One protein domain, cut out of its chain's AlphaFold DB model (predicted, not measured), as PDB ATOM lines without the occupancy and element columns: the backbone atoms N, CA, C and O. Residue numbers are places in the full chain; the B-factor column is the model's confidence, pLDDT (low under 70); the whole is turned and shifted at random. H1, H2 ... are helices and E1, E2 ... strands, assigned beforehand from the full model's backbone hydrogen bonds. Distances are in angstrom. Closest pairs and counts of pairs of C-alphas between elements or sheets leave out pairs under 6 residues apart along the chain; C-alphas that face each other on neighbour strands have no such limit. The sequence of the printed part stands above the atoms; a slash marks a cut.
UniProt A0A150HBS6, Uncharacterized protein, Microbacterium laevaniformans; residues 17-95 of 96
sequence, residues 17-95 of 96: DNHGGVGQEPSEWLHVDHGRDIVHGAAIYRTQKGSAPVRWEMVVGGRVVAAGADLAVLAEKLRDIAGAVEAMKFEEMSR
ATOM      1  N   ASP A  17      -7.329  32.114  36.413       81.56
ATOM      2  CA  ASP A  17      -8.419  31.462  37.141       81.56
ATOM      3  C   ASP A  17      -9.636  32.389  37.277       81.56
ATOM      4  O   ASP A  17     -10.782  31.936  37.292       81.56
ATOM      5  N   ASN A  18      -9.410  33.706  37.284       79.44
ATOM      6  CA  ASN A  18     -10.478  34.701  37.339       79.44
ATOM      7  C   ASN A  18     -11.155  34.933  35.982       79.44
ATOM      8  O   ASN A  18     -12.276  35.427  35.964       79.44
ATOM      9  N   HIS A  19     -10.528  34.557  34.860       82.94
ATOM     10  CA  HIS A  19     -11.022  34.852  33.506       82.94
ATOM     11  C   HIS A  19     -12.018  33.812  32.959       82.94
ATOM     12  O   HIS A  19     -12.472  33.949  31.827       82.94
ATOM     13  N   GLY A  20     -12.418  32.810  33.752       70.25
ATOM     14  CA  GLY A  20     -13.366  31.766  33.331       70.25
ATOM     15  C   GLY A  20     -12.713  30.500  32.760       70.25
ATOM     16  O   GLY A  20     -13.426  29.597  32.324       70.25
ATOM     17  N   GLY A  21     -11.380  30.407  32.820       65.81
ATOM     18  CA  GLY A  21     -10.608  29.219  32.455       65.81
ATOM     19  C   GLY A  21     -10.048  29.219  31.028       65.81
ATOM     20  O   GLY A  21     -10.317  30.098  30.208       65.81
ATOM     21  N   VAL A  22      -9.223  28.211  30.739       67.31
ATOM     22  CA  VAL A  22      -8.506  28.062  29.464       67.31
ATOM     23  C   VAL A  22      -9.487  27.775  28.319       67.31
ATOM     24  O   VAL A  22     -10.263  26.825  28.392       67.31
ATOM     25  N   GLY A  23      -9.402  28.555  27.236       72.56
ATOM     26  CA  GLY A  23     -10.118  28.301  25.977       72.56
ATOM     27  C   GLY A  23     -11.315  29.210  25.690       72.56
ATOM     28  O   GLY A  23     -11.906  29.076  24.622       72.56
ATOM     29  N   GLN A  24     -11.668  30.131  26.593       78.69
ATOM     30  CA  GLN A  24     -12.637  31.189  26.285       78.69
ATOM     31  C   GLN A  24     -11.980  32.342  25.524       78.69
ATOM     32  O   GLN A  24     -10.820  32.678  25.773       78.69
ATOM     33  N   GLU A  25     -12.739  32.970  24.629       83.25
ATOM     34  CA  GLU A  25     -12.305  34.173  23.915       83.25
ATOM     35  C   GLU A  25     -12.208  35.371  24.878       83.25
ATOM     36  O   GLU A  25     -13.011  35.469  25.811       83.25
ATOM     37  N   PRO A  26     -11.306  36.346  24.642       78.75
ATOM     38  CA  PRO A  26     -11.161  37.524  25.500       78.75
ATOM     39  C   PRO A  26     -12.454  38.301  25.763       78.75
ATOM     40  O   PRO A  26     -12.625  38.898  26.823       78.75
ATOM     41  N   SER A  27     -13.390  38.279  24.812       83.12
ATOM     42  CA  SER A  27     -14.705  38.912  24.936       83.12
ATOM     43  C   SER A  27     -15.650  38.215  25.917       83.12
ATOM     44  O   SER A  27     -16.722  38.747  26.193       83.12
ATOM     45  N   GLU A  28     -15.302  37.036  26.420       85.81
ATOM     46  CA  GLU A  28     -16.108  36.271  27.376       85.81
ATOM     47  C   GLU A  28     -15.515  36.273  28.787       85.81
ATOM     48  O   GLU A  28     -16.207  35.915  29.746       85.81
ATOM     49  N   TRP A  29     -14.271  36.735  28.921       89.25
ATOM     50  CA  TRP A  29     -13.536  36.703  30.173       89.25
ATOM     51  C   TRP A  29     -14.171  37.554  31.266       89.25
ATOM     52  O   TRP A  29     -14.718  38.631  31.021       89.25
ATOM     53  N   LEU A  30     -14.037  37.091  32.507       90.69
ATOM     54  CA  LEU A  30     -14.281  37.905  33.688       90.69
ATOM     55  C   LEU A  30     -12.979  38.620  34.089       90.69
ATOM     56  O   LEU A  30     -12.013  38.015  34.537       90.69
ATOM     57  N   HIS A  31     -12.957  39.933  33.921       91.44
ATOM     58  CA  HIS A  31     -11.868  40.799  34.347       91.44
ATOM     59  C   HIS A  31     -12.094  41.224  35.791       91.44
ATOM     60  O   HIS A  31     -13.150  41.769  36.117       91.44
ATOM     61  N   VAL A  32     -11.095  41.010  36.644       91.06
ATOM     62  CA  VAL A  32     -11.133  41.348  38.071       91.06
ATOM     63  C   VAL A  32      -9.843  42.076  38.429       91.06
ATOM     64  O   VAL A  32      -8.777  41.731  37.924       91.06
ATOM     65  N   ASP A  33      -9.910  43.114  39.259       91.38
ATOM     66  CA  ASP A  33      -8.701  43.760  39.783       91.38
ATOM     67  C   ASP A  33      -8.104  42.993  40.981       91.38
ATOM     68  O   ASP A  33      -8.476  41.857  41.274       91.38
ATOM     69  N   HIS A  34      -7.106  43.562  41.657       83.75
ATOM     70  CA  HIS A  34      -6.481  42.919  42.822       83.75
ATOM     71  C   HIS A  34      -7.333  42.987  44.104       83.75
ATOM     72  O   HIS A  34      -6.880  42.525  45.150       83.75
ATOM     73  N   GLY A  35      -8.541  43.553  44.037       79.81
ATOM     74  CA  GLY A  35      -9.285  43.983  45.210       79.81
ATOM     75  C   GLY A  35      -8.726  45.305  45.733       79.81
ATOM     76  O   GLY A  35      -7.542  45.439  46.041       79.81
ATOM     77  N   ARG A  36      -9.586  46.312  45.818       69.75
ATOM     78  CA  ARG A  36      -9.330  47.562  46.523       69.75
ATOM     79  C   ARG A  36      -9.856  47.390  47.942       69.75
ATOM     80  O   ARG A  36     -11.019  47.056  48.139       69.75
ATOM     81  N   ASP A  37      -8.974  47.592  48.911       69.19
ATOM     82  CA  ASP A  37      -9.305  47.680  50.333       69.19
ATOM     83  C   ASP A  37      -9.759  46.349  50.961       69.19
ATOM     84  O   ASP A  37     -10.943  46.049  51.107       69.19
ATOM     85  N   ILE A  38      -8.774  45.535  51.356       77.88
ATOM     86  CA  ILE A  38      -9.019  44.289  52.087       77.88
ATOM     87  C   ILE A  38      -9.055  44.586  53.590       77.88
ATOM     88  O   ILE A  38      -8.034  44.936  54.180       77.88
ATOM     89  N   VAL A  39     -10.208  44.395  54.227       84.31
ATOM     90  CA  VAL A  39     -10.387  44.532  55.678       84.31
ATOM     91  C   VAL A  39     -11.009  43.258  56.227       84.31
ATOM     92  O   VAL A  39     -12.146  42.934  55.905       84.31
ATOM     93  N   HIS A  40     -10.282  42.526  57.073       84.38
ATOM     94  CA  HIS A  40     -10.816  41.352  57.780       84.38
ATOM     95  C   HIS A  40     -11.502  40.307  56.874       84.38
ATOM     96  O   HIS A  40     -12.513  39.713  57.233       84.38
ATOM     97  N   GLY A  41     -10.945  40.074  55.680       86.50
ATOM     98  CA  GLY A  41     -11.509  39.135  54.704       86.50
ATOM     99  C   GLY A  41     -12.691  39.687  53.897       86.50
ATOM    100  O   GLY A  41     -13.274  38.941  53.107       86.50
ATOM    101  N   ALA A  42     -13.030  40.967  54.074       91.12
ATOM    102  CA  ALA A  42     -13.854  41.752  53.167       91.12
ATOM    103  C   ALA A  42     -12.968  42.474  52.142       91.12
ATOM    104  O   ALA A  42     -11.905  42.959  52.511       91.12
ATOM    105  N   ALA A  43     -13.387  42.560  50.884       92.94
ATOM    106  CA  ALA A  43     -12.678  43.263  49.817       92.94
ATOM    107  C   ALA A  43     -13.666  43.821  48.788       92.94
ATOM    108  O   ALA A  43     -14.729  43.230  48.574       92.94
ATOM    109  N   ILE A  44     -13.317  44.927  48.131       94.00
ATOM    110  CA  ILE A  44     -14.093  45.477  47.014       94.00
ATOM    111  C   ILE A  44     -13.352  45.184  45.713       94.00
ATOM    112  O   ILE A  44     -12.220  45.609  45.529       94.00
ATOM    113  N   TYR A  45     -13.996  44.492  44.786       93.31
ATOM    114  CA  TYR A  45     -13.452  44.183  43.472       93.31
ATOM    115  C   TYR A  45     -14.119  45.027  42.402       93.31
ATOM    116  O   TYR A  45     -15.340  45.214  42.398       93.31
ATOM    117  N   ARG A  46     -13.315  45.487  41.448       93.56
ATOM    118  CA  ARG A  46     -13.836  45.940  40.162       93.56
ATOM    119  C   ARG A  46     -13.958  44.739  39.240       93.56
ATOM    120  O   ARG A  46     -12.954  44.072  38.994       93.56
ATOM    121  N   THR A  47     -15.147  44.511  38.692       92.81
ATOM    122  CA  THR A  47     -15.423  43.391  37.790       92.81
ATOM    123  C   THR A  47     -15.959  43.864  36.440       92.81
ATOM    124  O   THR A  47     -16.634  44.890  36.327       92.81
ATOM    125  N   GLN A  48     -15.644  43.126  35.381       92.81
ATOM    126  CA  GLN A  48     -16.197  43.336  34.044       92.81
ATOM    127  C   GLN A  48     -16.232  42.004  33.301       92.81
ATOM    128  O   GLN A  48     -15.211  41.336  33.224       92.81
ATOM    129  N   LYS A  49     -17.378  41.618  32.730       90.19
ATOM    130  CA  LYS A  49     -17.452  40.439  31.855       90.19
ATOM    131  C   LYS A  49     -17.378  40.868  30.394       90.19
ATOM    132  O   LYS A  49     -18.298  41.535  29.917       90.19
ATOM    133  N   GLY A  50     -16.314  40.495  29.692       88.50
ATOM    134  CA  GLY A  50     -16.095  40.891  28.308       88.50
ATOM    135  C   GLY A  50     -16.151  42.406  28.134       88.50
ATOM    136  O   GLY A  50     -15.560  43.163  28.898       88.50
ATOM    137  N   SER A  51     -16.953  42.865  27.173       87.75
ATOM    138  CA  SER A  51     -17.210  44.292  26.934       87.75
ATOM    139  C   SER A  51     -18.402  44.863  27.715       87.75
ATOM    140  O   SER A  51     -18.851  45.971  27.412       87.75
ATOM    141  N   ALA A  52     -18.969  44.128  28.677       90.44
ATOM    142  CA  ALA A  52     -20.070  44.634  29.495       90.44
ATOM    143  C   ALA A  52     -19.634  45.862  30.321       90.44
ATOM    144  O   ALA A  52     -18.438  46.094  30.501       90.44
ATOM    145  N   PRO A  53     -20.573  46.659  30.859       92.00
ATOM    146  CA  PRO A  53     -20.221  47.734  31.776       92.00
ATOM    147  C   PRO A  53     -19.474  47.214  33.007       92.00
ATOM    148  O   PRO A  53     -19.801  46.151  33.541       92.00
ATOM    149  N   VAL A  54     -18.507  48.006  33.469       92.88
ATOM    150  CA  VAL A  54     -17.803  47.773  34.733       92.88
ATOM    151  C   VAL A  54     -18.802  47.772  35.889       92.88
ATOM    152  O   VAL A  54     -19.714  48.600  35.942       92.88
ATOM    153  N   ARG A  55     -18.609  46.853  36.831       93.25
ATOM    154  CA  ARG A  55     -19.362  46.748  38.079       93.25
ATOM    155  C   ARG A  55     -18.404  46.714  39.260       93.25
ATOM    156  O   ARG A  55     -17.221  46.411  39.114       93.25
ATOM    157  N   TRP A  56     -18.940  47.032  40.430       94.25
ATOM    158  CA  TRP A  56     -18.239  46.858  41.691       94.25
ATOM    159  C   TRP A  56     -18.939  45.794  42.523       94.25
ATOM    160  O   TRP A  56     -20.172  45.747  42.596       94.25
ATOM    161  N   GLU A  57     -18.137  44.934  43.131       93.81
ATOM    162  CA  GLU A  57     -18.583  43.824  43.960       93.81
ATOM    163  C   GLU A  57     -17.860  43.873  45.298       93.81
ATOM    164  O   GLU A  57     -16.657  44.090  45.355       93.81
ATOM    165  N   MET A  58     -18.588  43.663  46.386       93.69
ATOM    166  CA  MET A  58     -18.012  43.466  47.705       93.69
ATOM    167  C   MET A  58     -18.061  41.984  48.040       93.69
ATOM    168  O   MET A  58     -19.126  41.364  47.993       93.69
ATOM    169  N   VAL A  59     -16.913  41.431  48.402       92.44
ATOM    170  CA  VAL A  59     -16.741  40.028  48.771       92.44
ATOM    171  C   VAL A  59     -16.357  39.959  50.237       92.44
ATOM    172  O   VAL A  59     -15.461  40.674  50.656       92.44
ATOM    173  N   VAL A  60     -17.001  39.088  51.012       90.56
ATOM    174  CA  VAL A  60     -16.666  38.806  52.414       90.56
ATOM    175  C   VAL A  60     -16.508  37.301  52.573       90.56
ATOM    176  O   VAL A  60     -17.415  36.541  52.230       90.56
ATOM    177  N   GLY A  61     -15.346  36.847  53.048       88.12
ATOM    178  CA  GLY A  61     -15.074  35.417  53.236       88.12
ATOM    179  C   GLY A  61     -15.214  34.600  51.944       88.12
ATOM    180  O   GLY A  61     -15.735  33.488  51.967       88.12
ATOM    181  N   GLY A  62     -14.827  35.184  50.805       85.94
ATOM    182  CA  GLY A  62     -14.936  34.554  49.485       85.94
ATOM    183  C   GLY A  62     -16.344  34.549  48.875       85.94
ATOM    184  O   GLY A  62     -16.538  33.961  47.816       85.94
ATOM    185  N   ARG A  63     -17.336  35.198  49.501       89.56
ATOM    186  CA  ARG A  63     -18.705  35.312  48.972       89.56
ATOM    187  C   ARG A  63     -19.036  36.742  48.579       89.56
ATOM    188  O   ARG A  63     -18.811  37.651  49.369       89.56
ATOM    189  N   VAL A  64     -19.636  36.934  47.406       91.75
ATOM    190  CA  VAL A  64     -20.186  38.236  46.997       91.75
ATOM    191  C   VAL A  64     -21.392  38.570  47.880       91.75
ATOM    192  O   VAL A  64     -22.369  37.823  47.905       91.75
ATOM    193  N   VAL A  65     -21.324  39.684  48.610       92.69
ATOM    194  CA  VAL A  65     -22.391  40.164  49.516       92.69
ATOM    195  C   VAL A  65     -23.094  41.421  49.000       92.69
ATOM    196  O   VAL A  65     -24.197  41.735  49.441       92.69
ATOM    197  N   ALA A  66     -22.482  42.134  48.054       91.69
ATOM    198  CA  ALA A  66     -23.099  43.238  47.328       91.69
ATOM    199  C   ALA A  66     -22.494  43.320  45.920       91.69
ATOM    200  O   ALA A  66     -21.284  43.178  45.773       91.69
ATOM    201  N   ALA A  67     -23.316  43.550  44.897       90.06
ATOM    202  CA  ALA A  67     -22.877  43.607  43.502       90.06
ATOM    203  C   ALA A  67     -23.621  44.699  42.730       90.06
ATOM    204  O   ALA A  67     -24.804  44.939  42.972       90.06
ATOM    205  N   GLY A  68     -22.930  45.344  41.786       85.12
ATOM    206  CA  GLY A  68     -23.503  46.401  40.946       85.12
ATOM    207  C   GLY A  68     -23.813  47.699  41.695       85.12
ATOM    208  O   GLY A  68     -24.508  48.556  41.157       85.12
ATOM    209  N   ALA A  69     -23.318  47.840  42.925       79.81
ATOM    210  CA  ALA A  69     -23.444  49.062  43.703       79.81
ATOM    211  C   ALA A  69     -22.408  50.106  43.260       79.81
ATOM    212  O   ALA A  69     -21.381  49.776  42.664       79.81
ATOM    213  N   ASP A  70     -22.675  51.368  43.588       89.56
ATOM    214  CA  ASP A  70     -21.680  52.430  43.482       89.56
ATOM    215  C   ASP A  70     -20.490  52.137  44.416       89.56
ATOM    216  O   ASP A  70     -20.669  51.650  45.539       89.56
ATOM    217  N   LEU A  71     -19.272  52.443  43.961       90.94
ATOM    218  CA  LEU A  71     -18.048  52.250  44.738       90.94
ATOM    219  C   LEU A  71     -18.109  52.959  46.099       90.94
ATOM    220  O   LEU A  71     -17.661  52.395  47.095       90.94
ATOM    221  N   ALA A  72     -18.678  54.166  46.166       92.00
ATOM    222  CA  ALA A  72     -18.795  54.929  47.404       92.00
ATOM    223  C   ALA A  72     -19.636  54.181  48.449       92.00
ATOM    224  O   ALA A  72     -19.226  54.076  49.605       92.00
ATOM    225  N   VAL A  73     -20.746  53.573  48.020       92.50
ATOM    226  CA  VAL A  73     -21.632  52.778  48.883       92.50
ATOM    227  C   VAL A  73     -20.916  51.534  49.413       92.50
ATOM    228  O   VAL A  73     -21.066  51.169  50.579       92.50
ATOM    229  N   LEU A  74     -20.122  50.863  48.576       93.75
ATOM    230  CA  LEU A  74     -19.340  49.707  49.020       93.75
ATOM    231  C   LEU A  74     -18.225  50.113  49.988       93.75
ATOM    232  O   LEU A  74     -18.005  49.429  50.984       93.75
ATOM    233  N   ALA A  75     -17.561  51.241  49.734       92.06
ATOM    234  CA  ALA A  75     -16.523  51.767  50.610       92.06
ATOM    235  C   ALA A  75     -17.078  52.156  51.991       92.06
ATOM    236  O   ALA A  75     -16.402  51.956  52.998       92.06
ATOM    237  N   GLU A  76     -18.307  52.677  52.065       92.94
ATOM    238  CA  GLU A  76     -19.014  52.909  53.332       92.94
ATOM    239  C   GLU A  76     -19.240  51.605  54.096       92.94
ATOM    240  O   GLU A  76     -18.794  51.483  55.233       92.94
ATOM    241  N   LYS A  77     -19.809  50.585  53.444       92.00
ATOM    242  CA  LYS A  77     -20.019  49.264  54.062       92.00
ATOM    243  C   LYS A  77     -18.721  48.632  54.564       92.00
ATOM    244  O   LYS A  77     -18.703  47.988  55.611       92.00
ATOM    245  N   LEU A  78     -17.631  48.795  53.817       91.19
ATOM    246  CA  LEU A  78     -16.322  48.296  54.225       91.19
ATOM    247  C   LEU A  78     -15.800  49.025  55.469       91.19
ATOM    248  O   LEU A  78     -15.254  48.380  56.364       91.19
ATOM    249  N   ARG A  79     -16.006  50.345  55.560       91.88
ATOM    250  CA  ARG A  79     -15.686  51.119  56.768       91.88
ATOM    251  C   ARG A  79     -16.526  50.684  57.965       91.88
ATOM    252  O   ARG A  79     -15.970  50.567  59.053       91.88
ATOM    253  N   ASP A  80     -17.807  50.384  57.770       91.69
ATOM    254  CA  ASP A  80     -18.676  49.885  58.844       91.69
ATOM    255  C   ASP A  80     -18.172  48.543  59.392       91.69
ATOM    256  O   ASP A  80     -18.080  48.358  60.606       91.69
ATOM    257  N   ILE A  81     -17.770  47.620  58.507       89.56
ATOM    258  CA  ILE A  81     -17.158  46.342  58.902       89.56
ATOM    259  C   ILE A  81     -15.847  46.571  59.656       89.56
ATOM    260  O   ILE A  81     -15.630  45.951  60.697       89.56
ATOM    261  N   ALA A  82     -14.989  47.472  59.169       90.00
ATOM    262  CA  ALA A  82     -13.743  47.821  59.846       90.00
ATOM    263  C   ALA A  82     -14.005  48.322  61.275       90.00
ATOM    264  O   ALA A  82     -13.423  47.812  62.230       90.00
ATOM    265  N   GLY A  83     -14.928  49.277  61.423       91.50
ATOM    266  CA  GLY A  83     -15.291  49.856  62.714       91.50
ATOM    267  C   GLY A  83     -15.873  48.828  63.683       91.50
ATOM    268  O   GLY A  83     -15.494  48.808  64.853       91.50
ATOM    269  N   ALA A  84     -16.739  47.935  63.200       90.31
ATOM    270  CA  ALA A  84     -17.319  46.874  64.018       90.31
ATOM    271  C   ALA A  84     -16.253  45.899  64.543       90.31
ATOM    272  O   ALA A  84     -16.276  45.538  65.720       90.31
ATOM    273  N   VAL A  85     -15.291  45.502  63.703       88.62
ATOM    274  CA  VAL A  85     -14.222  44.586  64.124       88.62
ATOM    275  C   VAL A  85     -13.302  45.231  65.161       88.62
ATOM    276  O   VAL A  85     -12.945  44.581  66.143       88.62
ATOM    277  N   GLU A  86     -12.936  46.502  64.989       89.81
ATOM    278  CA  GLU A  86     -12.120  47.213  65.982       89.81
ATOM    279  C   GLU A  86     -12.844  47.360  67.329       89.81
ATOM    280  O   GLU A  86     -12.238  47.145  68.379       89.81
ATOM    281  N   ALA A  87     -14.153  47.638  67.319       89.31
ATOM    282  CA  ALA A  87     -14.956  47.688  68.541       89.31
ATOM    283  C   ALA A  87     -14.971  46.336  69.279       89.31
ATOM    284  O   ALA A  87     -14.758  46.292  70.490       89.31
ATOM    285  N   MET A  88     -15.138  45.224  68.554       89.38
ATOM    286  CA  MET A  88     -15.125  43.879  69.142       89.38
ATOM    287  C   MET A  88     -13.778  43.529  69.785       89.38
ATOM    288  O   MET A  88     -13.752  42.998  70.896       89.38
ATOM    289  N   LYS A  89     -12.655  43.861  69.131       85.81
ATOM    290  CA  LYS A  89     -11.311  43.647  69.699       85.81
ATOM    291  C   LYS A  89     -11.127  44.415  71.006       85.81
ATOM    292  O   LYS A  89     -10.570  43.882  71.963       85.81
ATOM    293  N   PHE A  90     -11.602  45.659  71.053       84.62
ATOM    294  CA  PHE A  90     -11.518  46.485  72.254       84.62
ATOM    295  C   PHE A  90     -12.332  45.895  73.416       84.62
ATOM    296  O   PHE A  90     -11.855  45.855  74.553       84.62
ATOM    297  N   GLU A  91     -13.537  45.391  73.140       87.75
ATOM    298  CA  GLU A  91     -14.370  44.722  74.143       87.75
ATOM    299  C   GLU A  91     -13.736  43.425  74.667       87.75
ATOM    300  O   GLU A  91     -13.796  43.165  75.868       87.75
ATOM    301  N   GLU A  92     -13.110  42.625  73.801       84.88
ATOM    302  CA  GLU A  92     -12.427  41.379  74.179       84.88
ATOM    303  C   GLU A  92     -11.199  41.644  75.062       84.88
ATOM    304  O   GLU A  92     -11.041  41.027  76.120       84.88
ATOM    305  N   MET A  93     -10.379  42.632  74.693       78.25
ATOM    306  CA  MET A  93      -9.245  43.081  75.507       78.25
ATOM    307  C   MET A  93      -9.678  43.617  76.872       78.25
ATOM    308  O   MET A  93      -8.984  43.404  77.857       78.25
ATOM    309  N   SER A  94     -10.823  44.298  76.944       83.25
ATOM    310  CA  SER A  94     -11.341  44.862  78.197       83.25
ATOM    311  C   SER A  94     -11.917  43.805  79.152       83.25
ATOM    312  O   SER A  94     -12.224  44.121  80.300       83.25
ATOM    313  N   ARG A  95     -12.108  42.563  78.682       77.31
ATOM    314  CA  ARG A  95     -12.618  41.422  79.464       77.31
ATOM    315  C   ARG A  95     -11.522  40.439  79.899       77.31
ATOM    316  O   ARG A  95     -11.846  39.491  80.615       77.31
TER     317      ARG A  95
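AT A GLANCE: This is residues 17 to 95 of the 96 residues of an uncharacterized protein of Microbacterium laevaniformans (UniProt A0A150HBS6). What is the picture? A strongly twisted, branched antiparallel sheet of five strands has one long helix, H1, over one face; H1's residues 86 to 93 stick out beyond it. What makes it up? The 79 printed residues hold E1, E2, E3, E4, E5, then H1, a mixed class. The whole is loose, radius of gyration of the C-alphas 15.8 A, spanning 56 by 25 by 16 A.

IN THESE COORDINATES: Where are the strands? E3 is residues 42 to 49, 21.7 A; E1 30 to 32, E2 36 to 39, E4 55 to 60, E5 63 to 67. Where is H1? Residues 71 to 93, 33.3 A, from C-alpha 71 at (-18.048, 52.250, 44.738) to C-alpha 93 at (-9.245, 43.081, 75.507).

HOW THE PARTS SIT: Which strands pair? E1 (N 31 and O 48, 2.7 A) and E2 (N 39 and O 42, 2.8 A) lie on one side of E3, E4 (N 45 and O 57, 2.8 A) on the other. E2 E3 E4 E5 form a meander, successive antiparallel hairpins; N 58 and O 66 of E4 and E5 are 2.8 A apart. Where is H1? It is on the sheet, height 8.8 A, along E3 at 5 degrees on the local plane; the closest C-alphas of E4 and H1 are Trp 56 and Leu 71, 6.2 A. Every O i to N i+4 pair in H1 is within hydrogen-bond range.

THE WHOLE: How far does it reach? The farthest C-alphas, Glu 25 and Arg 95, are 56.0 A apart. Any cut or weak spot? The printed part has no cut, no link is long, and residues 21 to 22 and 36 to 37 have pLDDT under 70.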